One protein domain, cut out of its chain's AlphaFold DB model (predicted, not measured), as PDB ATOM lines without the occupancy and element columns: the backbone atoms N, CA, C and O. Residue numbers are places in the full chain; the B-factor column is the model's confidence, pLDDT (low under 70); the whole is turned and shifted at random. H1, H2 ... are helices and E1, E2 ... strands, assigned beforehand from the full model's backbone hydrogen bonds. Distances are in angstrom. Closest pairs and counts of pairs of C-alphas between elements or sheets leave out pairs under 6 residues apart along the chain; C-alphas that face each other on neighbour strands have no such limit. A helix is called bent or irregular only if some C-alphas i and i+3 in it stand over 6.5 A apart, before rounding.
ATOM      1  N   GLN A   4     165.137 116.077 167.732       57.41
ATOM      2  CA  GLN A   4     163.793 116.204 167.145       57.41
ATOM      3  C   GLN A   4     163.507 117.608 166.591       57.41
ATOM      4  O   GLN A   4     163.053 117.757 165.460       57.41
ATOM      5  N   ALA A   5     163.876 118.653 167.339       60.28
ATOM      6  CA  ALA A   5     163.776 120.033 166.859       60.28
ATOM      7  C   ALA A   5     164.696 120.295 165.646       60.28
ATOM      8  O   ALA A   5     164.422 121.158 164.814       60.28
ATOM      9  N   GLY A   6     165.803 119.548 165.530       60.62
ATOM     10  CA  GLY A   6     166.698 119.610 164.376       60.62
ATOM     11  C   GLY A   6     166.065 118.997 163.128       60.62
ATOM     12  O   GLY A   6     166.136 119.595 162.055       60.62
ATOM     13  N   GLU A   7     165.401 117.852 163.278       67.38
ATOM     14  CA  GLU A   7     164.696 117.154 162.198       67.38
ATOM     15  C   GLU A   7     163.498 117.963 161.671       67.38
ATOM     16  O   GLU A   7     163.370 118.143 160.457       67.38
ATOM     17  N   GLY A   8     162.689 118.555 162.560       69.06
ATOM     18  CA  GLY A   8     161.595 119.458 162.177       69.06
ATOM     19  C   GLY A   8     162.079 120.665 161.363       69.06
ATOM     20  O   GLY A   8     161.546 120.967 160.293       69.06
ATOM     21  N   LEU A   9     163.172 121.312 161.788       74.00
ATOM     22  CA  LEU A   9     163.767 122.437 161.053       74.00
ATOM     23  C   LEU A   9     164.319 122.042 159.675       74.00
ATOM     24  O   LEU A   9     164.281 122.860 158.753       74.00
ATOM     25  N   VAL A  10     164.843 120.822 159.519       79.19
ATOM     26  CA  VAL A  10     165.309 120.308 158.219       79.19
ATOM     27  C   VAL A  10     164.130 120.120 157.265       79.19
ATOM     28  O   VAL A  10     164.213 120.564 156.120       79.19
ATOM     29  N   ARG A  11     163.018 119.549 157.745       83.62
ATOM     30  CA  ARG A  11     161.795 119.344 156.952       83.62
ATOM     31  C   ARG A  11     161.177 120.662 156.478       83.62
ATOM     32  O   ARG A  11     160.797 120.784 155.318       83.62
ATOM     33  N   GLN A  12     161.133 121.672 157.347       87.88
ATOM     34  CA  GLN A  12     160.580 123.000 157.026       87.88
ATOM     35  C   GLN A  12     161.459 123.812 156.062       87.88
ATOM     36  O   GLN A  12     160.977 124.699 155.361       87.88
ATOM     37  N   ARG A  13     162.772 123.549 156.034       91.44
ATOM     38  CA  ARG A  13     163.741 124.292 155.206       91.44
ATOM     39  C   ARG A  13     164.190 123.531 153.968       91.44
ATOM     40  O   ARG A  13     165.187 123.914 153.350       91.44
ATOM     41  N   TYR A  14     163.476 122.470 153.608       92.94
ATOM     42  CA  TYR A  14     163.803 121.691 152.429       92.94
ATOM     43  C   TYR A  14     163.732 122.581 151.166       92.94
ATOM     44  O   TYR A  14     162.716 123.252 150.960       92.94
ATOM     45  N   PRO A  15     164.784 122.661 150.327       94.88
ATOM     46  CA  PRO A  15     164.848 123.652 149.250       94.88
ATOM     47  C   PRO A  15     163.701 123.549 148.241       94.88
ATOM     48  O   PRO A  15     163.137 124.571 147.852       94.88
ATOM     49  N   GLU A  16     163.328 122.332 147.843       95.50
ATOM     50  CA  GLU A  16     162.225 122.097 146.910       95.50
ATOM     51  C   GLU A  16     160.875 122.498 147.512       95.50
ATOM     52  O   GLU A  16     160.053 123.074 146.803       95.50
ATOM     53  N   LEU A  17     160.681 122.301 148.822       96.88
ATOM     54  CA  LEU A  17     159.492 122.778 149.531       96.88
ATOM     55  C   LEU A  17     159.411 124.305 149.479       96.88
ATOM     56  O   LEU A  17     158.383 124.855 149.097       96.88
ATOM     57  N   LEU A  18     160.500 124.998 149.823       97.44
ATOM     58  CA  LEU A  18     160.533 126.463 149.829       97.44
ATOM     59  C   LEU A  18     160.306 127.048 148.427       97.44
ATOM     60  O   LEU A  18     159.570 128.023 148.270       97.44
ATOM     61  N   ALA A  19     160.917 126.443 147.405       97.81
ATOM     62  CA  ALA A  19     160.716 126.838 146.015       97.81
ATOM     63  C   ALA A  19     159.264 126.613 145.571       97.81
ATOM     64  O   ALA A  19     158.675 127.483 144.929       97.81
ATOM     65  N   TRP A  20     158.679 125.473 145.944       98.25
ATOM     66  CA  TRP A  20     157.292 125.145 145.641       98.25
ATOM     67  C   TRP A  20     156.317 126.108 146.320       98.25
ATOM     68  O   TRP A  20     155.485 126.690 145.627       98.25
ATOM     69  N   LEU A  21     156.463 126.364 147.624       98.44
ATOM     70  CA  LEU A  21     155.619 127.309 148.366       98.44
ATOM     71  C   LEU A  21     155.658 128.707 147.748       98.44
ATOM     72  O   LEU A  21     154.609 129.290 147.486       98.44
ATOM     73  N   SER A  22     156.858 129.208 147.435       98.12
ATOM     74  CA  SER A  22     157.017 130.511 146.783       98.12
ATOM     75  C   SER A  22     156.334 130.555 145.413       98.12
ATOM     76  O   SER A  22     155.676 131.544 145.083       98.12
ATOM     77  N   ALA A  23     156.446 129.483 144.622       97.75
ATOM     78  CA  ALA A  23     155.764 129.391 143.339       97.75
ATOM     79  C   ALA A  23     154.238 129.378 143.514       97.75
ATOM     80  O   ALA A  23     153.556 130.143 142.835       97.75
ATOM     81  N   ARG A  24     153.702 128.560 144.433       97.62
ATOM     82  CA  ARG A  24     152.255 128.461 144.690       97.62
ATOM     83  C   ARG A  24     151.663 129.789 145.151       97.62
ATOM     84  O   ARG A  24     150.673 130.224 144.575       97.62
ATOM     85  N   GLU A  25     152.313 130.464 146.095       96.88
ATOM     86  CA  GLU A  25     151.889 131.784 146.569       96.88
ATOM     87  C   GLU A  25     151.854 132.805 145.420       96.88
ATOM     88  O   GLU A  25     150.869 133.520 145.247       96.88
ATOM     89  N   SER A  26     152.888 132.829 144.569       97.12
ATOM     90  CA  SER A  26     152.962 133.773 143.444       97.12
ATOM     91  C   SER A  26     151.978 133.480 142.302       97.12
ATOM     92  O   SER A  26     151.621 134.381 141.541       97.12
ATOM     93  N   GLU A  27     151.552 132.225 142.156       95.75
ATOM     94  CA  GLU A  27     150.678 131.768 141.072       95.75
ATOM     95  C   GLU A  27     149.212 131.637 141.494       95.75
ATOM     96  O   GLU A  27     148.357 131.425 140.626       95.75
ATOM     97  N   PHE A  28     148.906 131.786 142.787       95.38
ATOM     98  CA  PHE A  28     147.579 131.532 143.342       95.38
ATOM     99  C   PHE A  28     146.478 132.294 142.604       95.38
ATOM    100  O   PHE A  28     145.538 131.668 142.125       95.38
ATOM    101  N   ASP A  29     146.623 133.608 142.406       94.31
ATOM    102  CA  ASP A  29     145.610 134.425 141.722       94.31
ATOM    103  C   ASP A  29     145.286 133.897 140.315       94.31
ATOM    104  O   ASP A  29     144.132 133.878 139.881       94.31
ATOM    105  N   ARG A  30     146.312 133.431 139.590       94.75
ATOM    106  CA  ARG A  30     146.146 132.857 138.252       94.75
ATOM    107  C   ARG A  30     145.479 131.487 138.313       94.75
ATOM    108  O   ARG A  30     144.635 131.199 137.463       94.75
ATOM    109  N   TRP A  31     145.878 130.643 139.261       96.25
ATOM    110  CA  TRP A  31     145.275 129.327 139.464       96.25
ATOM    111  C   TRP A  31     143.792 129.465 139.834       96.25
ATOM    112  O   TRP A  31     142.947 128.863 139.172       96.25
ATOM    113  N   ALA A  32     143.480 130.340 140.791       95.00
ATOM    114  CA  ALA A  32     142.147 130.642 141.304       95.00
ATOM    115  C   ALA A  32     141.209 131.166 140.204       95.00
ATOM    116  O   ALA A  32     140.100 130.655 140.023       95.00
ATOM    117  N   ALA A  33     141.680 132.123 139.395       93.06
ATOM    118  CA  ALA A  33     140.929 132.648 138.252       93.06
ATOM    119  C   ALA A  33     140.634 131.587 137.175       93.06
ATOM    120  O   ALA A  33     139.701 131.748 136.390       93.06
ATOM    121  N   GLY A  34     141.429 130.513 137.118       92.81
ATOM    122  CA  GLY A  34     141.205 129.387 136.215       92.81
ATOM    123  C   GLY A  34     140.064 128.462 136.643       92.81
ATOM    124  O   GLY A  34     139.520 127.776 135.783       92.81
ATOM    125  N   GLN A  35     139.696 128.457 137.930       90.50
ATOM    126  CA  GLN A  35     138.717 127.514 138.492       90.50
ATOM    127  C   GLN A  35     137.367 128.159 138.833       90.50
ATOM    128  O   GLN A  35     136.377 127.465 139.059       90.50
ATOM    129  N   GLY A  36     137.289 129.489 138.895       87.81
ATOM    130  CA  GLY A  36     136.057 130.169 139.278       87.81
ATOM    131  C   GLY A  36     136.149 131.693 139.251       87.81
ATOM    132  O   GLY A  36     137.204 132.255 138.947       87.81
ATOM    133  N   PRO A  37     135.033 132.383 139.545       85.69
ATOM    134  CA  PRO A  37     135.016 133.833 139.662       85.69
ATOM    135  C   PRO A  37     135.929 134.335 140.799       85.69
ATOM    136  O   PRO A  37     136.172 133.617 141.773       85.69
ATOM    137  N   PRO A  38     136.401 135.594 140.719       83.12
ATOM    138  CA  PRO A  38     137.154 136.223 141.800       83.12
ATOM    139  C   PRO A  38     136.382 136.194 143.124       83.12
ATOM    140  O   PRO A  38     135.177 136.440 143.140       83.12
ATOM    141  N   GLY A  39     137.086 135.943 144.229       80.62
ATOM    142  CA  GLY A  39     136.499 135.915 145.573       80.62
ATOM    143  C   GLY A  39     135.817 134.601 145.961       80.62
ATOM    144  O   GLY A  39     135.362 134.502 147.091       80.62
ATOM    145  N   ARG A  40     135.773 133.598 145.069       89.62
ATOM    146  CA  ARG A  40     135.297 132.238 145.397       89.62
ATOM    147  C   ARG A  40     136.255 131.473 146.315       89.62
ATOM    148  O   ARG A  40     135.833 130.637 147.096       89.62
ATOM    149  N   TRP A  41     137.549 131.750 146.183       95.00
ATOM    150  CA  TRP A  41     138.619 130.999 146.835       95.00
ATOM    151  C   TRP A  41     139.111 131.746 148.079       95.00
ATOM    152  O   TRP A  41     140.066 132.520 148.003       95.00
ATOM    153  N   ASP A  42     138.409 131.567 149.197       94.75
ATOM    154  CA  ASP A  42     138.634 132.272 150.465       94.75
ATOM    155  C   ASP A  42     139.234 131.395 151.580       94.75
ATOM    156  O   ASP A  42     139.480 131.885 152.683       94.75
ATOM    157  N   PHE A  43     139.548 130.136 151.266       95.88
ATOM    158  CA  PHE A  43     140.056 129.105 152.176       95.88
ATOM    159  C   PHE A  43     139.056 128.661 153.263       95.88
ATOM    160  O   PHE A  43     139.459 128.021 154.231       95.88
ATOM    161  N   GLY A  44     137.763 128.971 153.109       94.38
ATOM    162  CA  GLY A  44     136.690 128.485 153.980       94.38
ATOM    163  C   GLY A  44     136.084 127.152 153.524       94.38
ATOM    164  O   GLY A  44     136.367 126.661 152.429       94.38
ATOM    165  N   ALA A  45     135.196 126.583 154.345       94.62
ATOM    166  CA  ALA A  45     134.539 125.297 154.078       94.62
ATOM    167  C   ALA A  45     133.768 125.267 152.744       94.62
ATOM    168  O   ALA A  45     133.896 124.309 151.988       94.62
ATOM    169  N   GLU A  46     133.020 126.328 152.418       94.81
ATOM    170  CA  GLU A  46     132.267 126.420 151.156       94.81
ATOM    171  C   GLU A  46     133.205 126.405 149.937       94.81
ATOM    172  O   GLU A  46     132.947 125.720 148.950       94.81
ATOM    173  N   SER A  47     134.354 127.079 150.024       96.25
ATOM    174  CA  SER A  47     135.350 127.051 148.950       96.25
ATOM    175  C   SER A  47     136.028 125.684 148.784       96.25
ATOM    176  O   SER A  47     136.524 125.366 147.704       96.25
ATOM    177  N   LEU A  48     136.060 124.858 149.836       97.44
ATOM    178  CA  LEU A  48     136.532 123.477 149.746       97.44
ATOM    179  C   LEU A  48     135.491 122.565 149.096       97.44
ATOM    180  O   LEU A  48     135.880 121.700 148.318       97.44
ATOM    181  N   ASP A  49     134.197 122.784 149.340       96.12
ATOM    182  CA  ASP A  49     133.135 122.099 148.588       96.12
ATOM    183  C   ASP A  49     133.223 122.435 147.093       96.12
ATOM    184  O   ASP A  49     133.173 121.552 146.238       96.12
ATOM    185  N   ASP A  50     133.447 123.710 146.778       96.50
ATOM    186  CA  ASP A  50     133.657 124.164 145.407       96.50
ATOM    187  C   ASP A  50     134.896 123.518 144.763       96.50
ATOM    188  O   ASP A  50     134.870 123.133 143.590       96.50
ATOM    189  N   LEU A  51     136.000 123.393 145.511       97.56
ATOM    190  CA  LEU A  51     137.206 122.713 145.034       97.56
ATOM    191  C   LEU A  51     136.943 121.224 144.792       97.56
ATOM    192  O   LEU A  51     137.424 120.677 143.800       97.56
ATOM    193  N   GLU A  52     136.183 120.579 145.675       97.19
ATOM    194  CA  GLU A  52     135.818 119.170 145.565       97.19
ATOM    195  C   GLU A  52     135.087 118.894 144.250       97.19
ATOM    196  O   GLU A  52     135.464 117.972 143.522       97.19
ATOM    197  N   GLU A  53     134.093 119.715 143.902       96.38
ATOM    198  CA  GLU A  53     133.370 119.586 142.634       96.38
ATOM    199  C   GLU A  53     134.319 119.686 141.431       96.38
ATOM    200  O   GLU A  53     134.283 118.836 140.537       96.38
ATOM    201  N   VAL A  54     135.222 120.672 141.431       96.94
ATOM    202  CA  VAL A  54     136.197 120.870 140.344       96.94
ATOM    203  C   VAL A  54     137.163 119.682 140.237       96.94
ATOM    204  O   VAL A  54     137.483 119.239 139.131       96.94
ATOM    205  N   VAL A  55     137.625 119.138 141.367       97.19
ATOM    206  CA  VAL A  55     138.510 117.963 141.406       97.19
ATOM    207  C   VAL A  55     137.793 116.729 140.862       97.19
ATOM    208  O   VAL A  55     138.338 116.061 139.983       97.19
ATOM    209  N   ARG A  56     136.565 116.455 141.318       96.19
ATOM    210  CA  ARG A  56     135.764 115.301 140.872       96.19
ATOM    211  C   ARG A  56     135.396 115.387 139.388       96.19
ATOM    212  O   ARG A  56     135.392 114.362 138.708       96.19
ATOM    213  N   GLU A  57     135.126 116.586 138.866       96.12
ATOM    214  CA  GLU A  57     134.868 116.791 137.433       96.12
ATOM    215  C   GLU A  57     136.117 116.499 136.590       96.12
ATOM    216  O   GLU A  57     136.037 115.850 135.542       96.12
ATOM    217  N   ARG A  58     137.287 116.959 137.048       96.81
ATOM    218  CA  ARG A  58     138.542 116.850 136.296       96.81
ATOM    219  C   ARG A  58     139.194 115.472 136.391       96.81
ATOM    220  O   ARG A  58     139.795 115.022 135.415       96.81
ATOM    221  N   PHE A  59     139.084 114.820 137.542       97.56
ATOM    222  CA  PHE A  59     139.687 113.523 137.833       97.56
ATOM    223  C   PHE A  59     138.598 112.565 138.325       97.56
ATOM    224  O   PHE A  59     138.282 112.534 139.513       97.56
ATOM    225  N   PRO A  60     137.998 111.757 137.437       94.75
ATOM    226  CA  PRO A  60     136.937 110.831 137.828       94.75
ATOM    227  C   PRO A  60     137.415 109.654 138.691       94.75
ATOM    228  O   PRO A  60     136.584 108.918 139.221       94.75
ATOM    229  N   ARG A  61     138.732 109.421 138.779       94.81
ATOM    230  CA  ARG A  61     139.338 108.316 139.532       94.81
ATOM    231  C   ARG A  61     140.562 108.773 140.312       94.81
ATOM    232  O   ARG A  61     141.294 109.654 139.869       94.81
ATOM    233  N   GLU A  62     140.828 108.054 141.395       94.81
ATOM    234  CA  GLU A  62     142.026 108.190 142.225       94.81
ATOM    235  C   GLU A  62     143.323 108.148 141.396       94.81
ATOM    236  O   GLU A  62     144.166 109.040 141.471       94.81
ATOM    237  N   GLU A  63     143.452 107.143 140.525       94.56
ATOM    238  CA  GLU A  63     144.635 106.955 139.680       94.56
ATOM    239  C   GLU A  63     144.877 108.134 138.723       94.56
ATOM    240  O   GLU A  63     146.032 108.430 138.402       94.56
ATOM    241  N   ASP A  64     143.805 108.805 138.282       96.44
ATOM    242  CA  ASP A  64     143.881 109.973 137.403       96.44
ATOM    243  C   ASP A  64     144.428 111.187 138.177       96.44
ATOM    244  O   ASP A  64     145.285 111.906 137.658       96.44
ATOM    245  N   LEU A  65     143.988 111.384 139.429       97.31
ATOM    246  CA  LEU A  65     144.492 112.442 140.312       97.31
ATOM    247  C   LEU A  65     145.973 112.214 140.653       97.31
ATOM    248  O   LEU A  65     146.808 113.091 140.425       97.31
ATOM    249  N   LEU A  66     146.317 111.028 141.162       96.12
ATOM    250  CA  LEU A  66     147.689 110.698 141.564       96.12
ATOM    251  C   LEU A  66     148.646 110.642 140.372       96.12
ATOM    252  O   LEU A  66     149.822 110.978 140.499       96.12
ATOM    253  N   GLY A  67     148.154 110.231 139.201       96.25
ATOM    254  CA  GLY A  67     148.913 110.264 137.954       96.25
ATOM    255  C   GLY A  67     149.198 111.673 137.438       96.25
ATOM    256  O   GLY A  67     150.114 111.828 136.636       96.25
ATOM    257  N   ALA A  68     148.452 112.672 137.909       96.81
ATOM    258  CA  ALA A  68     148.603 114.079 137.561       96.81
ATOM    259  C   ALA A  68     149.154 114.922 138.720       96.81
ATOM    260  O   ALA A  68     149.017 116.141 138.701       96.81
ATOM    261  N   LYS A  69     149.765 114.319 139.747       95.44
ATOM    262  CA  LYS A  69     150.215 115.072 140.930       95.44
ATOM    263  C   LYS A  69     151.300 116.117 140.655       95.44
ATOM    264  O   LYS A  69     151.451 117.050 141.436       95.44
ATOM    265  N   ASP A  70     152.030 115.994 139.548       95.00
ATOM    266  CA  ASP A  70     152.975 117.002 139.069       95.00
ATOM    267  C   ASP A  70     152.303 118.112 138.231       95.00
ATOM    268  O   ASP A  70     152.938 119.131 137.955       95.00
ATOM    269  N   ASP A  71     151.019 117.979 137.879       96.25
ATOM    270  CA  ASP A  71     150.248 118.995 137.160       96.25
ATOM    271  C   ASP A  71     150.036 120.254 138.009       96.25
ATOM    272  O   ASP A  71     149.783 120.210 139.217       96.25
ATOM    273  N   ALA A  72     150.062 121.412 137.345       95.88
ATOM    274  CA  ALA A  72     149.913 122.705 138.003       95.88
ATOM    275  C   ALA A  72     148.581 122.848 138.758       95.88
ATOM    276  O   ALA A  72     148.540 123.532 139.782       95.88
ATOM    277  N   PHE A  73     147.503 122.219 138.274       97.56
ATOM    278  CA  PHE A  73     146.231 122.225 138.983       97.56
ATOM    279  C   PHE A  73     146.305 121.419 140.270       97.56
ATOM    280  O   PHE A  73     145.916 121.959 141.301       97.56
ATOM    281  N   VAL A  74     146.811 120.179 140.219       98.00
ATOM    282  CA  VAL A  74     146.863 119.300 141.396       98.00
ATOM    283  C   VAL A  74     147.769 119.908 142.453       98.00
ATOM    284  O   VAL A  74     147.343 120.063 143.589       98.00
ATOM    285  N   GLN A  75     148.949 120.399 142.068       98.06
ATOM    286  CA  GLN A  75     149.825 121.117 142.994       98.06
ATOM    287  C   GLN A  75     149.154 122.360 143.607       98.06
ATOM    288  O   GLN A  75     149.370 122.663 144.777       98.06
ATOM    289  N   GLY A  76     148.357 123.102 142.830       98.12
ATOM    290  CA  GLY A  76     147.597 124.246 143.342       98.12
ATOM    291  C   GLY A  76     146.480 123.840 144.309       98.12
ATOM    292  O   GLY A  76     146.344 124.460 145.357       98.12
ATOM    293  N   ALA A  77     145.747 122.763 144.012       98.25
ATOM    294  CA  ALA A  77     144.718 122.210 144.891       98.25
ATOM    295  C   ALA A  77     145.322 121.674 146.200       98.25
ATOM    296  O   ALA A  77     144.820 121.983 147.277       98.25
ATOM    297  N   THR A  78     146.442 120.945 146.125       98.44
ATOM    298  CA  THR A  78     147.204 120.475 147.293       98.44
ATOM    299  C   THR A  78     147.615 121.649 148.179       98.44
ATOM    300  O   THR A  78     147.414 121.616 149.389       98.44
ATOM    301  N   TRP A  79     148.152 122.717 147.586       98.62
ATOM    302  CA  TRP A  79     148.506 123.920 148.335       98.62
ATOM    303  C   TRP A  79     147.287 124.599 148.964       98.62
ATOM    304  O   TRP A  79     147.332 124.962 150.136       98.62
ATOM    305  N   TYR A  80     146.189 124.726 148.216       98.44
ATOM    306  CA  TYR A  80     144.965 125.364 148.690       98.44
ATOM    307  C   TYR A  80     144.375 124.660 149.914       98.44
ATOM    308  O   TYR A  80     144.089 125.313 150.914       98.44
ATOM    309  N   VAL A  81     144.250 123.330 149.857       98.12
ATOM    310  CA  VAL A  81     143.764 122.516 150.980       98.12
ATOM    311  C   VAL A  81     144.676 122.684 152.196       98.12
ATOM    312  O   VAL A  81     144.185 122.931 153.293       98.12
ATOM    313  N   GLY A  82     145.999 122.629 152.014       97.25
ATOM    314  CA  GLY A  82     146.935 122.817 153.125       97.25
ATOM    315  C   GLY A  82     146.852 124.211 153.753       97.25
ATOM    316  O   GLY A  82     146.881 124.332 154.973       97.25
ATOM    317  N   GLU A  83     146.689 125.270 152.959       97.75
ATOM    318  CA  GLU A  83     146.480 126.625 153.488       97.75
ATOM    319  C   GLU A  83     145.132 126.783 154.201       97.75
ATOM    320  O   GLU A  83     145.069 127.471 155.218       97.75
ATOM    321  N   ALA A  84     144.072 126.132 153.714       96.81
ATOM    322  CA  ALA A  84     142.771 126.127 154.378       96.81
ATOM    323  C   ALA A  84     142.848 125.457 155.756       96.81
ATOM    324  O   ALA A  84     142.416 126.043 156.748       96.81
ATOM    325  N   VAL A  85     143.505 124.296 155.838       94.00
ATOM    326  CA  VAL A  85     143.778 123.594 157.101       94.00
ATOM    327  C   VAL A  85     144.568 124.496 158.054       94.00
ATOM    328  O   VAL A  85     144.131 124.748 159.174       94.00
ATOM    329  N   ARG A  86     145.696 125.066 157.604       93.94
ATOM    330  CA  ARG A  86     146.540 125.941 158.440       93.94
ATOM    331  C   ARG A  86     145.763 127.123 159.024       93.94
ATOM    332  O   ARG A  86     145.915 127.422 160.204       93.94
ATOM    333  N   ARG A  87     144.930 127.779 158.211       94.25
ATOM    334  CA  ARG A  87     144.128 128.940 158.630       94.25
ATOM    335  C   ARG A  87     142.989 128.562 159.568       94.25
ATOM    336  O   ARG A  87     142.713 129.320 160.491       94.25
ATOM    337  N   SER A  88     142.346 127.416 159.344       91.50
ATOM    338  CA  SER A  88     141.291 126.912 160.230       91.50
ATOM    339  C   SER A  88     141.839 126.653 161.633       91.50
ATOM    340  O   SER A  88     141.322 127.190 162.608       91.50
ATOM    341  N   PHE A  89     142.968 125.946 161.734       87.62
ATOM    342  CA  PHE A  89     143.595 125.639 163.023       87.62
ATOM    343  C   PHE A  89     144.125 126.889 163.729       87.62
ATOM    344  O   PHE A  89     143.962 127.035 164.940       87.62
ATOM    345  N   GLU A  90     144.711 127.830 162.979       88.31
ATOM    346  CA  GLU A  90     145.104 129.130 163.531       88.31
ATOM    347  C   GLU A  90     143.893 129.894 164.099       88.31
ATOM    348  O   GLU A  90     144.007 130.527 165.148       88.31
ATOM    349  N   ALA A  91     142.728 129.810 163.446       87.44
ATOM    350  CA  ALA A  91     141.500 130.450 163.909       87.44
ATOM    351  C   ALA A  91     140.903 129.781 165.162       87.44
ATOM    352  O   ALA A  91     140.350 130.493 166.004       87.44
ATOM    353  N   CYS A  92     141.037 128.457 165.313       82.75
ATOM    354  CA  CYS A  92     140.623 127.731 166.520       82.75
ATOM    355  C   CYS A  92     141.494 128.085 167.736       82.75
ATOM    356  O   CYS A  92     140.994 128.174 168.856       82.75
ATOM    357  N   GLY A  93     142.793 128.332 167.528       78.50
ATOM    358  CA  GLY A  93     143.715 128.780 168.578       78.50
ATOM    359  C   GLY A  93     144.006 127.743 169.673       78.50
ATOM    360  O   GLY A  93     144.558 128.102 170.714       78.50
ATOM    361  N   THR A  94     143.631 126.481 169.455       71.31
ATOM    362  CA  THR A  94     143.824 125.348 170.372       71.31
ATOM    363  C   THR A  94     145.199 124.691 170.238       71.31
ATOM    364  O   THR A  94     145.667 124.073 171.194       71.31
ATOM    365  N   HIS A  95     145.881 124.891 169.104       72.00
ATOM    366  CA  HIS A  95     147.145 124.228 168.759       72.00
ATOM    367  C   HIS A  95     148.244 125.203 168.340       72.00
ATOM    368  O   HIS A  95     147.986 126.355 167.977       72.00
ATOM    369  N   ASP A  96     149.490 124.720 168.356       82.69
ATOM    370  CA  ASP A  96     150.606 125.426 167.729       82.69
ATOM    371  C   ASP A  96     150.326 125.665 166.231       82.69
ATOM    372  O   ASP A  96     149.757 124.797 165.561       82.69
ATOM    373  N   PRO A  97     150.750 126.813 165.663       87.25
ATOM    374  CA  PRO A  97     150.520 127.107 164.256       87.25
ATOM    375  C   PRO A  97     151.091 126.021 163.346       87.25
ATOM    376  O   PRO A  97     152.298 125.759 163.345       87.25
ATOM    377  N   LEU A  98     150.226 125.435 162.520       90.75
ATOM    378  CA  LEU A  98     150.635 124.421 161.560       90.75
ATOM    379  C   LEU A  98     151.584 125.017 160.508       90.75
ATOM    380  O   LEU A  98     151.366 126.109 159.958       90.75
ATOM    381  N   VAL A  99     152.637 124.273 160.188       93.44
ATOM    382  CA  VAL A  99     153.672 124.653 159.222       93.44
ATOM    383  C   VAL A  99     153.772 123.634 158.100       93.44
ATOM    384  O   VAL A  99     153.539 122.443 158.291       93.44
ATOM    385  N   TRP A 100     154.151 124.113 156.917       96.00
ATOM    386  CA  TRP A 100     154.492 123.245 155.798       96.00
ATOM    387  C   TRP A 100     155.825 122.545 156.037       96.00
ATOM    388  O   TRP A 100     156.818 123.167 156.426       96.00
ATOM    389  N   MET A 101     155.852 121.256 155.735       93.69
ATOM    390  CA  MET A 101     157.003 120.383 155.885       93.69
ATOM    391  C   MET A 101     157.087 119.406 154.716       93.69
ATOM    392  O   MET A 101     156.115 119.153 154.005       93.69
ATOM    393  N   TYR A 102     158.280 118.860 154.509       92.00
ATOM    394  CA  TYR A 102     158.516 117.760 153.588       92.00
ATOM    395  C   TYR A 102     159.596 116.844 154.155       92.00
ATOM    396  O   TYR A 102     160.623 117.329 154.635       92.00
ATOM    397  N   ASP A 103     159.376 115.533 154.075       86.88
ATOM    398  CA  ASP A 103     160.348 114.534 154.508       86.88
ATOM    399  C   ASP A 103     160.917 113.763 153.300       86.88
ATOM    400  O   ASP A 103     160.223 112.925 152.719       86.88
ATOM    401  N   PRO A 104     162.185 113.999 152.905       81.62
ATOM    402  CA  PRO A 104     162.833 113.249 151.823       81.62
ATOM    403  C   PRO A 104     163.167 111.794 152.210       81.62
ATOM    404  O   PRO A 104     163.627 111.008 151.374       81.62
ATOM    405  N   ALA A 105     163.003 111.426 153.482       80.75
ATOM    406  CA  ALA A 105     163.244 110.098 154.022       80.75
ATOM    407  C   ALA A 105     161.957 109.565 154.681       80.75
ATOM    408  O   ALA A 105     161.887 109.498 155.907       80.75
ATOM    409  N   PRO A 106     160.956 109.140 153.883       70.38
ATOM    410  CA  PRO A 106     159.674 108.698 154.414       70.38
ATOM    411  C   PRO A 106     159.824 107.505 155.379       70.38
ATOM    412  O   PRO A 106     160.842 106.793 155.328       70.38
ATOM    413  N   PRO A 107     158.804 107.245 156.224       69.12
ATOM    414  CA  PRO A 107     158.822 106.166 157.205       69.12
ATOM    415  C   PRO A 107     159.205 104.815 156.596       69.12
ATOM    416  O   PRO A 107     158.902 104.513 155.435       69.12
ATOM    417  N   ALA A 108     159.850 103.969 157.404       70.94
ATOM    418  CA  ALA A 108     160.311 102.653 156.975       70.94
ATOM    419  C   ALA A 108     159.188 101.853 156.285       70.94
ATOM    420  O   ALA A 108     158.080 101.745 156.800       70.94
ATOM    421  N   GLY A 109     159.488 101.287 155.113       70.12
ATOM    422  CA  GLY A 109     158.514 100.559 154.290       70.12
ATOM    423  C   GLY A 109     157.964 101.355 153.103       70.12
ATOM    424  O   GLY A 109     157.428 100.740 152.184       70.12
ATOM    425  N   HIS A 110     158.176 102.673 153.054       69.75
ATOM    426  CA  HIS A 110     157.801 103.497 151.903       69.75
ATOM    427  C   HIS A 110     158.975 103.681 150.929       69.75
ATOM    428  O   HIS A 110     160.118 103.886 151.358       69.75
ATOM    429  N   PRO A 111     158.736 103.605 149.607       69.44
ATOM    430  CA  PRO A 111     159.775 103.863 148.624       69.44
ATOM    431  C   PRO A 111     160.207 105.330 148.696       69.44
ATOM    432  O   PRO A 111     159.388 106.243 148.592       69.44
ATOM    433  N   ARG A 112     161.517 105.557 148.824       76.69
ATOM    434  CA  ARG A 112     162.081 106.897 148.636       76.69
ATOM    435  C   ARG A 112     161.794 107.356 147.215       76.69
ATOM    436  O   ARG A 112     162.097 106.635 146.265       76.69
ATOM    437  N   SER A 113     161.243 108.550 147.099       83.38
ATOM    438  CA  SER A 113     160.865 109.173 145.837       83.38
ATOM    439  C   SER A 113     161.153 110.665 145.893       83.38
ATOM    440  O   SER A 113     161.394 111.225 146.965       83.38
ATOM    441  N   GLY A 114     161.239 111.281 144.717       89.00
ATOM    442  CA  GLY A 114     161.431 112.723 144.613       89.00
ATOM    443  C   GLY A 114     160.198 113.509 145.062       89.00
ATOM    444  O   GLY A 114     159.095 112.980 145.149       89.00
ATOM    445  N   PHE A 115     160.390 114.802 145.300       92.81
ATOM    446  CA  PHE A 115     159.316 115.751 145.583       92.81
ATOM    447  C   PHE A 115     158.283 115.755 144.436       92.81
ATOM    448  O   PHE A 115     158.640 116.097 143.308       92.81
ATOM    449  N   PHE A 116     157.034 115.355 144.715       94.44
ATOM    450  CA  PHE A 116     155.980 115.110 143.711       94.44
ATOM    451  C   PHE A 116     156.404 114.157 142.570       94.44
ATOM    452  O   PHE A 116     156.105 114.413 141.406       94.44
ATOM    453  N   ASP A 117     157.089 113.047 142.862       92.69
ATOM    454  CA  ASP A 117     157.591 112.132 141.825       92.69
ATOM    455  C   ASP A 117     156.461 111.496 140.981       92.69
ATOM    456  O   ASP A 117     155.750 110.613 141.472       92.69
ATOM    457  N   PRO A 118     156.302 111.854 139.691       90.06
ATOM    458  CA  PRO A 118     155.204 111.352 138.862       90.06
ATOM    459  C   PRO A 118     155.316 109.850 138.551       90.06
ATOM    460  O   PRO A 118     154.364 109.246 138.043       90.06
ATOM    461  N   ALA A 119     156.460 109.217 138.843       90.19
ATOM    462  CA  ALA A 119     156.634 107.775 138.706       90.19
ATOM    463  C   ALA A 119     155.950 106.979 139.828       90.19
ATOM    464  O   ALA A 119     155.776 105.766 139.689       90.19
ATOM    465  N   THR A 120     155.552 107.631 140.921       90.50
ATOM    466  CA  THR A 120     154.860 106.987 142.041       90.50
ATOM    467  C   THR A 120     153.380 107.379 142.080       90.50
ATOM    468  O   THR A 120     152.923 108.310 141.416       90.50
ATOM    469  N   ARG A 121     152.605 106.627 142.860       91.69
ATOM    470  CA  ARG A 121     151.200 106.917 143.194       91.69
ATOM    471  C   ARG A 121     151.028 107.036 144.709       91.69
ATOM    472  O   ARG A 121     149.993 106.692 145.249       91.69
ATOM    473  N   VAL A 122     152.088 107.441 145.408       90.06
ATOM    474  CA  VAL A 122     152.038 107.675 146.855       90.06
ATOM    475  C   VAL A 122     151.837 109.160 147.123       90.06
ATOM    476  O   VAL A 122     152.240 109.992 146.309       90.06
ATOM    477  N   VAL A 123     151.231 109.474 148.266       90.94
ATOM    478  CA  VAL A 123     151.074 110.851 148.765       90.94
ATOM    479  C   VAL A 123     152.217 111.266 149.694       90.94
ATOM    480  O   VAL A 123     152.453 112.453 149.892       90.94
ATOM    481  N   THR A 124     152.979 110.303 150.219       90.19
ATOM    482  CA  THR A 124     154.080 110.526 151.173       90.19
ATOM    483  C   THR A 124     155.307 111.212 150.574       90.19
ATOM    484  O   THR A 124     156.217 111.580 151.308       90.19
ATOM    485  N   ASP A 125     155.342 111.413 149.257       92.00
ATOM    486  CA  ASP A 125     156.379 112.177 148.560       92.00
ATOM    487  C   ASP A 125     155.946 113.613 148.223       92.00
ATOM    488  O   ASP A 125     156.589 114.307 147.427       92.00
ATOM    489  N   THR A 126     154.871 114.073 148.864       94.06
ATOM    490  CA  THR A 126     154.342 115.432 148.753       94.06
ATOM    491  C   THR A 126     154.460 116.185 150.080       94.06
ATOM    492  O   THR A 126     154.621 115.560 151.131       94.06
ATOM    493  N   PRO A 127     154.431 117.529 150.056       95.50
ATOM    494  CA  PRO A 127     154.392 118.333 151.270       95.50
ATOM    495  C   PRO A 127     153.204 117.994 152.168       95.50
ATOM    496  O   PRO A 127     152.114 117.687 151.686       95.50
ATOM    497  N   PHE A 128     153.402 118.159 153.467       94.06
ATOM    498  CA  PHE A 128     152.371 118.016 154.487       94.06
ATOM    499  C   PHE A 128     152.340 119.236 155.407       94.06
ATOM    500  O   PHE A 128     153.286 120.029 155.441       94.06
ATOM    501  N   VAL A 129     151.240 119.392 156.139       93.44
ATOM    502  CA  VAL A 129     151.073 120.411 157.180       93.44
ATOM    503  C   VAL A 129     150.939 119.730 158.537       93.44
ATOM    504  O   VAL A 129     150.269 118.712 158.655       93.44
ATOM    505  N   GLY A 130     151.601 120.260 159.557       90.50
ATOM    506  CA  GLY A 130     151.573 119.707 160.914       90.50
ATOM    507  C   GLY A 130     152.177 120.689 161.908       90.50
ATOM    508  O   GLY A 130     152.711 121.726 161.491       90.50
ATOM    509  N   ALA A 131     152.109 120.389 163.205       87.25
ATOM    510  CA  ALA A 131     152.776 121.232 164.190       87.25
ATOM    511  C   ALA A 131     154.305 121.179 163.973       87.25
ATOM    512  O   ALA A 131     154.834 120.170 163.494       87.25
ATOM    513  N   PRO A 132     155.056 122.248 164.298       84.44
ATOM    514  CA  PRO A 132     156.490 122.333 163.998       84.44
ATOM    515  C   PRO A 132     157.332 121.195 164.589       84.44
ATOM    516  O   PRO A 132     158.354 120.823 164.006       84.44
ATOM    517  N   ASP A 133     156.885 120.670 165.731       78.06
ATOM    518  CA  ASP A 133     157.534 119.613 166.502       78.06
ATOM    519  C   ASP A 133     156.797 118.260 166.404       78.06
ATOM    520  O   ASP A 133     157.179 117.316 167.100       78.06
ATOM    521  N   SER A 134     155.765 118.159 165.550       72.50
ATOM    522  CA  SER A 134     154.977 116.935 165.361       72.50
ATOM    523  C   SER A 134     155.864 115.749 164.993       72.50
ATOM    524  O   SER A 134     156.759 115.836 164.140       72.50
ATOM    525  N   VAL A 135     155.576 114.615 165.628       66.00
ATOM    526  CA  VAL A 135     156.172 113.318 165.301       66.00
ATOM    527  C   VAL A 135     155.167 112.475 164.519       66.00
ATOM    528  O   VAL A 135     153.977 112.761 164.524       66.00
ATOM    529  N   ASP A 136     155.677 111.475 163.796       65.00
ATOM    530  CA  ASP A 136     154.939 110.537 162.940       65.00
ATOM    531  C   ASP A 136     153.430 110.408 163.243       65.00
ATOM    532  O   ASP A 136     153.047 109.905 164.297       65.00
ATOM    533  N   GLY A 137     152.584 110.792 162.278       63.09
ATOM    534  CA  GLY A 137     151.126 110.590 162.328       63.09
ATOM    535  C   GLY A 137     150.297 111.830 162.670       63.09
ATOM    536  O   GLY A 137     149.094 111.812 162.459       63.09
ATOM    537  N   GLU A 138     150.928 112.920 163.109       74.00
ATOM    538  CA  GLU A 138     150.258 114.176 163.500       74.00
ATOM    539  C   GLU A 138     150.229 115.241 162.384       74.00
ATOM    540  O   GLU A 138     150.182 116.447 162.627       74.00
ATOM    541  N   TRP A 139     150.336 114.808 161.131       86.44
ATOM    542  CA  TRP A 139     150.349 115.688 159.967       86.44
ATOM    543  C   TRP A 139     149.219 115.354 159.005       86.44
ATOM    544  O   TRP A 139     148.801 114.208 158.858       86.44
ATOM    545  N   VAL A 140     148.791 116.366 158.266       91.06
ATOM    546  CA  VAL A 140     147.848 116.239 157.163       91.06
ATOM    547  C   VAL A 140     148.635 116.300 155.862       91.06
ATOM    548  O   VAL A 140     149.351 117.270 155.611       91.06
ATOM    549  N   TYR A 141     148.484 115.286 155.008       93.50
ATOM    550  CA  TYR A 141     148.918 115.348 153.612       93.50
ATOM    551  C   TYR A 141     147.777 115.930 152.777       93.50
ATOM    552  O   TYR A 141     146.803 115.219 152.537       93.50
ATOM    553  N   PRO A 142     147.863 117.167 152.261       97.25
ATOM    554  CA  PRO A 142     146.746 117.746 151.520       97.25
ATOM    555  C   PRO A 142     146.446 117.009 150.207       97.25
ATOM    556  O   PRO A 142     145.299 116.973 149.771       97.25
ATOM    557  N   LEU A 143     147.447 116.366 149.583       97.12
ATOM    558  CA  LEU A 143     147.187 115.444 148.468       97.12
ATOM    559  C   LEU A 143     146.490 114.159 148.941       97.12
ATOM    560  O   LEU A 143     145.682 113.617 148.199       97.12
ATOM    561  N   GLY A 144     146.768 113.703 150.166       95.19
ATOM    562  CA  GLY A 144     146.035 112.619 150.825       95.19
ATOM    563  C   GLY A 144     144.556 112.951 150.976       95.19
ATOM    564  O   GLY A 144     143.733 112.192 150.488       95.19
ATOM    565  N   VAL A 145     144.229 114.136 151.494       95.75
ATOM    566  CA  VAL A 145     142.840 114.619 151.615       95.75
ATOM    567  C   VAL A 145     142.126 114.656 150.255       95.75
ATOM    568  O   VAL A 145     140.979 114.236 150.126       95.75
ATOM    569  N   LEU A 146     142.805 115.125 149.201       97.31
ATOM    570  CA  LEU A 146     142.253 115.088 147.839       97.31
ATOM    571  C   LEU A 146     142.044 113.651 147.337       97.31
ATOM    572  O   LEU A 146     141.063 113.373 146.651       97.31
ATOM    573  N   ASN A 147     142.971 112.749 147.658       96.31
ATOM    574  CA  ASN A 147     142.910 111.340 147.287       96.31
ATOM    575  C   ASN A 147     141.786 110.595 148.023       96.31
ATOM    576  O   ASN A 147     141.130 109.732 147.448       96.31
ATOM    577  N   GLU A 148     141.524 110.956 149.275       93.69
ATOM    578  CA  GLU A 148     140.468 110.358 150.089       93.69
ATOM    579  C   GLU A 148     139.082 110.567 149.491       93.69
ATOM    580  O   GLU A 148     138.227 109.720 149.698       93.69
ATOM    581  N   LEU A 149     138.857 111.589 148.654       94.88
ATOM    582  CA  LEU A 149     137.585 111.797 147.944       94.88
ATOM    583  C   LEU A 149     137.094 110.575 147.148       94.88
ATOM    584  O   LEU A 149     135.904 110.502 146.814       94.88
ATOM    585  N   TYR A 150     137.990 109.650 146.798       94.38
ATOM    586  CA  TYR A 150     137.678 108.431 146.051       94.38
ATOM    587  C   TYR A 150     137.463 107.202 146.941       94.38
ATOM    588  O   TYR A 150     137.040 106.161 146.430       94.38
ATOM    589  N   SER A 151     137.713 107.308 148.245       90.12
ATOM    590  CA  SER A 151     137.411 106.259 149.215       90.12
ATOM    591  C   SER A 151     135.901 106.119 149.371       90.12
ATOM    592  O   SER A 151     135.190 107.093 149.602       90.12
ATOM    593  N   THR A 152     135.401 104.892 149.238       89.38
ATOM    594  CA  THR A 152     133.976 104.572 149.439       89.38
ATOM    595  C   THR A 152     133.719 103.835 150.744       89.38
ATOM    596  O   THR A 152     132.564 103.639 151.110       89.38
ATOM    597  N   VAL A 153     134.782 103.357 151.388       89.56
ATOM    598  CA  VAL A 153     134.732 102.677 152.678       89.56
ATOM    599  C   VAL A 153     135.878 103.149 153.562       89.56
ATOM    600  O   VAL A 153     136.940 103.495 153.040       89.56
ATOM    601  N   ASP A 154     135.651 103.171 154.869       87.38
ATOM    602  CA  ASP A 154     136.692 103.419 155.864       87.38
ATOM    603  C   ASP A 154     137.532 102.159 156.159       87.38
ATOM    604  O   ASP A 154     137.448 101.136 155.467       87.38
ATOM    605  N   GLU A 155     138.370 102.232 157.197       83.94
ATOM    606  CA  GLU A 155     139.228 101.127 157.634       83.94
ATOM    607  C   GLU A 155     138.457  99.912 158.182       83.94
ATOM    608  O   GLU A 155     138.985  98.794 158.168       83.94
ATOM    609  N   TRP A 156     137.203 100.097 158.602       87.25
ATOM    610  CA  TRP A 156     136.315  99.040 159.094       87.25
ATOM    611  C   TRP A 156     135.388  98.488 158.003       87.25
ATOM    612  O   TRP A 156     134.710  97.476 158.211       87.25
ATOM    613  N   GLY A 157     135.427  99.071 156.802       86.44
ATOM    614  CA  GLY A 157     134.612  98.667 155.662       86.44
ATOM    615  C   GLY A 157     133.220  99.300 155.655       86.44
ATOM    616  O   GLY A 157     132.356  98.841 154.899       86.44
ATOM    617  N   GLU A 158     132.987 100.317 156.481       87.56
ATOM    618  CA  GLU A 158     131.728 101.051 156.532       87.56
ATOM    619  C   GLU A 158     131.680 102.091 155.412       87.56
ATOM    620  O   GLU A 158     132.712 102.654 155.046       87.56
ATOM    621  N   PRO A 159     130.507 102.326 154.797       88.94
ATOM    622  CA  PRO A 159     130.394 103.262 153.692       88.94
ATOM    623  C   PRO A 159     130.671 104.693 154.156       88.94
ATOM    624  O   PRO A 159     130.011 105.193 155.064       88.94
ATOM    625  N   VAL A 160     131.577 105.377 153.460       90.88
ATOM    626  CA  VAL A 160     131.906 106.785 153.714       90.88
ATOM    627  C   VAL A 160     131.708 107.633 152.466       90.88
ATOM    628  O   VAL A 160     131.871 107.166 151.337       90.88
ATOM    629  N   GLU A 161     131.376 108.904 152.678       89.94
ATOM    630  CA  GLU A 161     131.381 109.936 151.642       89.94
ATOM    631  C   GLU A 161     132.321 111.073 152.078       89.94
ATOM    632  O   GLU A 161     131.871 112.067 152.650       89.94
ATOM    633  N   PRO A 162     133.639 110.913 151.870       90.69
ATOM    634  CA  PRO A 162     134.632 111.880 152.316       90.69
ATOM    635  C   PRO A 162     134.456 113.224 151.606       90.69
ATOM    636  O   PRO A 162     134.159 113.290 150.406       90.69
ATOM    637  N   ARG A 163     134.663 114.298 152.375       93.62
ATOM    638  CA  ARG A 163     134.488 115.690 151.950       93.62
ATOM    639  C   ARG A 163     135.734 116.508 152.232       93.62
ATOM    640  O   ARG A 163     136.292 116.399 153.322       93.62
ATOM    641  N   LEU A 164     136.109 117.412 151.321       94.81
ATOM    642  CA  LEU A 164     137.293 118.263 151.534       94.81
ATOM    643  C   LEU A 164     137.166 119.155 152.771       94.81
ATOM    644  O   LEU A 164     138.138 119.328 153.501       94.81
ATOM    645  N   ARG A 165     135.968 119.683 153.049       94.44
ATOM    646  CA  ARG A 165     135.715 120.466 154.270       94.44
ATOM    647  C   ARG A 165     135.962 119.689 155.565       94.44
ATOM    648  O   ARG A 165     136.211 120.323 156.583       94.44
ATOM    649  N   GLY A 166     135.923 118.353 155.529       89.56
ATOM    650  CA  GLY A 166     136.224 117.509 156.686       89.56
ATOM    651  C   GLY A 166     137.656 117.696 157.188       89.56
ATOM    652  O   GLY A 166     137.895 117.602 158.382       89.56
ATOM    653  N   ALA A 167     138.589 118.090 156.314       89.31
ATOM    654  CA  ALA A 167     139.965 118.387 156.706       89.31
ATOM    655  C   ALA A 167     140.117 119.667 157.548       89.31
ATOM    656  O   ALA A 167     141.197 119.926 158.071       89.31
ATOM    657  N   LEU A 168     139.069 120.494 157.656       89.00
ATOM    658  CA  LEU A 168     139.075 121.652 158.551       89.00
ATOM    659  C   LEU A 168     138.753 121.278 160.000       89.00
ATOM    660  O   LEU A 168     138.985 122.113 160.875       89.00
ATOM    661  N   HIS A 169     138.210 120.076 160.230       77.31
ATOM    662  CA  HIS A 169     137.965 119.549 161.565       77.31
ATOM    663  C   HIS A 169     139.295 119.259 162.252       77.31
ATOM    664  O   HIS A 169     140.228 118.735 161.637       77.31
TER     665      HIS A 169
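AT A GLANCE: This is residues 4 to 169 of the 189 residues of an uncharacterized protein of Streptomyces sp. LamerLS-316 (UniProt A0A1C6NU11). Look first at the long helix H5, with the small hairpin of E1 and E2 beside it; H2 crosses H5 near its first residues, H6 crosses it further along, H7 packs on its residues 81 to 89, and H3 runs alongside it in the opposite direction. H1 lies at one far end next to E1, H4 packs on H6, and two long loops, residues 102 to 127 and 149 to 163, have no named element. The printed part has 166 residues with seven named helices and two named strands, in the order H1 H2 H3 H4 H5 E1 E2 H6 H7; the sheet, E1 - E2, is antiparallel and the class is mostly helix. The whole is compact, with a radius of gyration of the C-alphas of 15.4 A, and rounded, with spans of 42 by 35 by 32 A.

HOW THE PARTS SIT: Begin at the hairpin of E1, residues 99 to 101, and E2, residues 128 to 130, antiparallel neighbours at 137 degrees. Its N 99 and O 130 are 2.9 A apart and its N 128 and O 101 also 2.9 A, both within hydrogen-bond range. Residues 129 to 130 of E2 also make a short antiparallel pairing with residues 139 to 140. From E2 go to H5, residues 72 to 92: the closest C-alphas, of Gly 82 and Val 129, are 6.3 A apart. H2, residues 15 to 35, touches H5 about perpendicular at 82 degrees, through residues 73 to 79 of H5 alone, with Arg 24 and Gly 76 closest at 6.4 A between C-alphas. H6, residues 142 to 148, touches residues 78 to 82 of H5 alone, about perpendicular at 77 degrees; the closest C-alphas, of Thr 78 and Pro 142, are 5.1 A apart. H7, residues 164 to 168, touches residues 81 to 89 of H5 alone, with the C-alphas of Val 85 and Leu 168 closest at 5.3 A. H3, residues 45 to 58, touches H7, the closest C-alphas being those of Ala 45 and Arg 165 at 5.0 A. H3 is close to H5 but not clearly touching, at a shallow tilt of 18 degrees, opposite ways; their closest C-alphas, of Leu 48 and Val 81, are 7.4 A apart. H4, residues 62 to 67, only just touches H6, with 3 pairs of C-alphas within 8 A, the closest those of Glu 62 and Asn 147 at 6.0 A. H1, residues 4 to 12, touches no helix, but its Gln 12 has its C-alpha 4.6 A from that of Met 101 in E1. In H1, H3, H4, H5 and H6 every O i to N i+4 pair is within hydrogen-bond range; H2 has 14 of 17, and H7 has 0 of 1, with 2 of 2 O i to N i+3 pairs within range.

IN THESE COORDINATES: Find C-alpha 4 at (163.793, 116.204, 167.145), where H1 begins its 12.6 A run to residue 12. H2 covers 28.5 A from residue 15 to 35 and is irregular: C-alphas 26 and 29 are 7.6 A apart, and it has a kink of 57 degrees near residue 29. H3 covers 20.1 A. For H5 find C-alpha 72 at (149.913, 122.705, 138.003); from there the helix runs 30.4 A to residue 92. H4, E1, E2, H6 and H7 are shorter, and H7 ends with C-alpha 168 at (139.075, 121.652, 158.551).

THE WHOLE: The two C-alphas farthest apart, of Pro 37 and Ala 108, are 43.7 A from each other. The printed part has no cut. The links E1 to E2, E2 to H6 and H6 to H7 are long. Look in the B-factor column: the mean pLDDT of the printed part is 89.7, and the model's confidence is under 70 at residues 4 to 8, 107, 110 to 111 and 135 to 137.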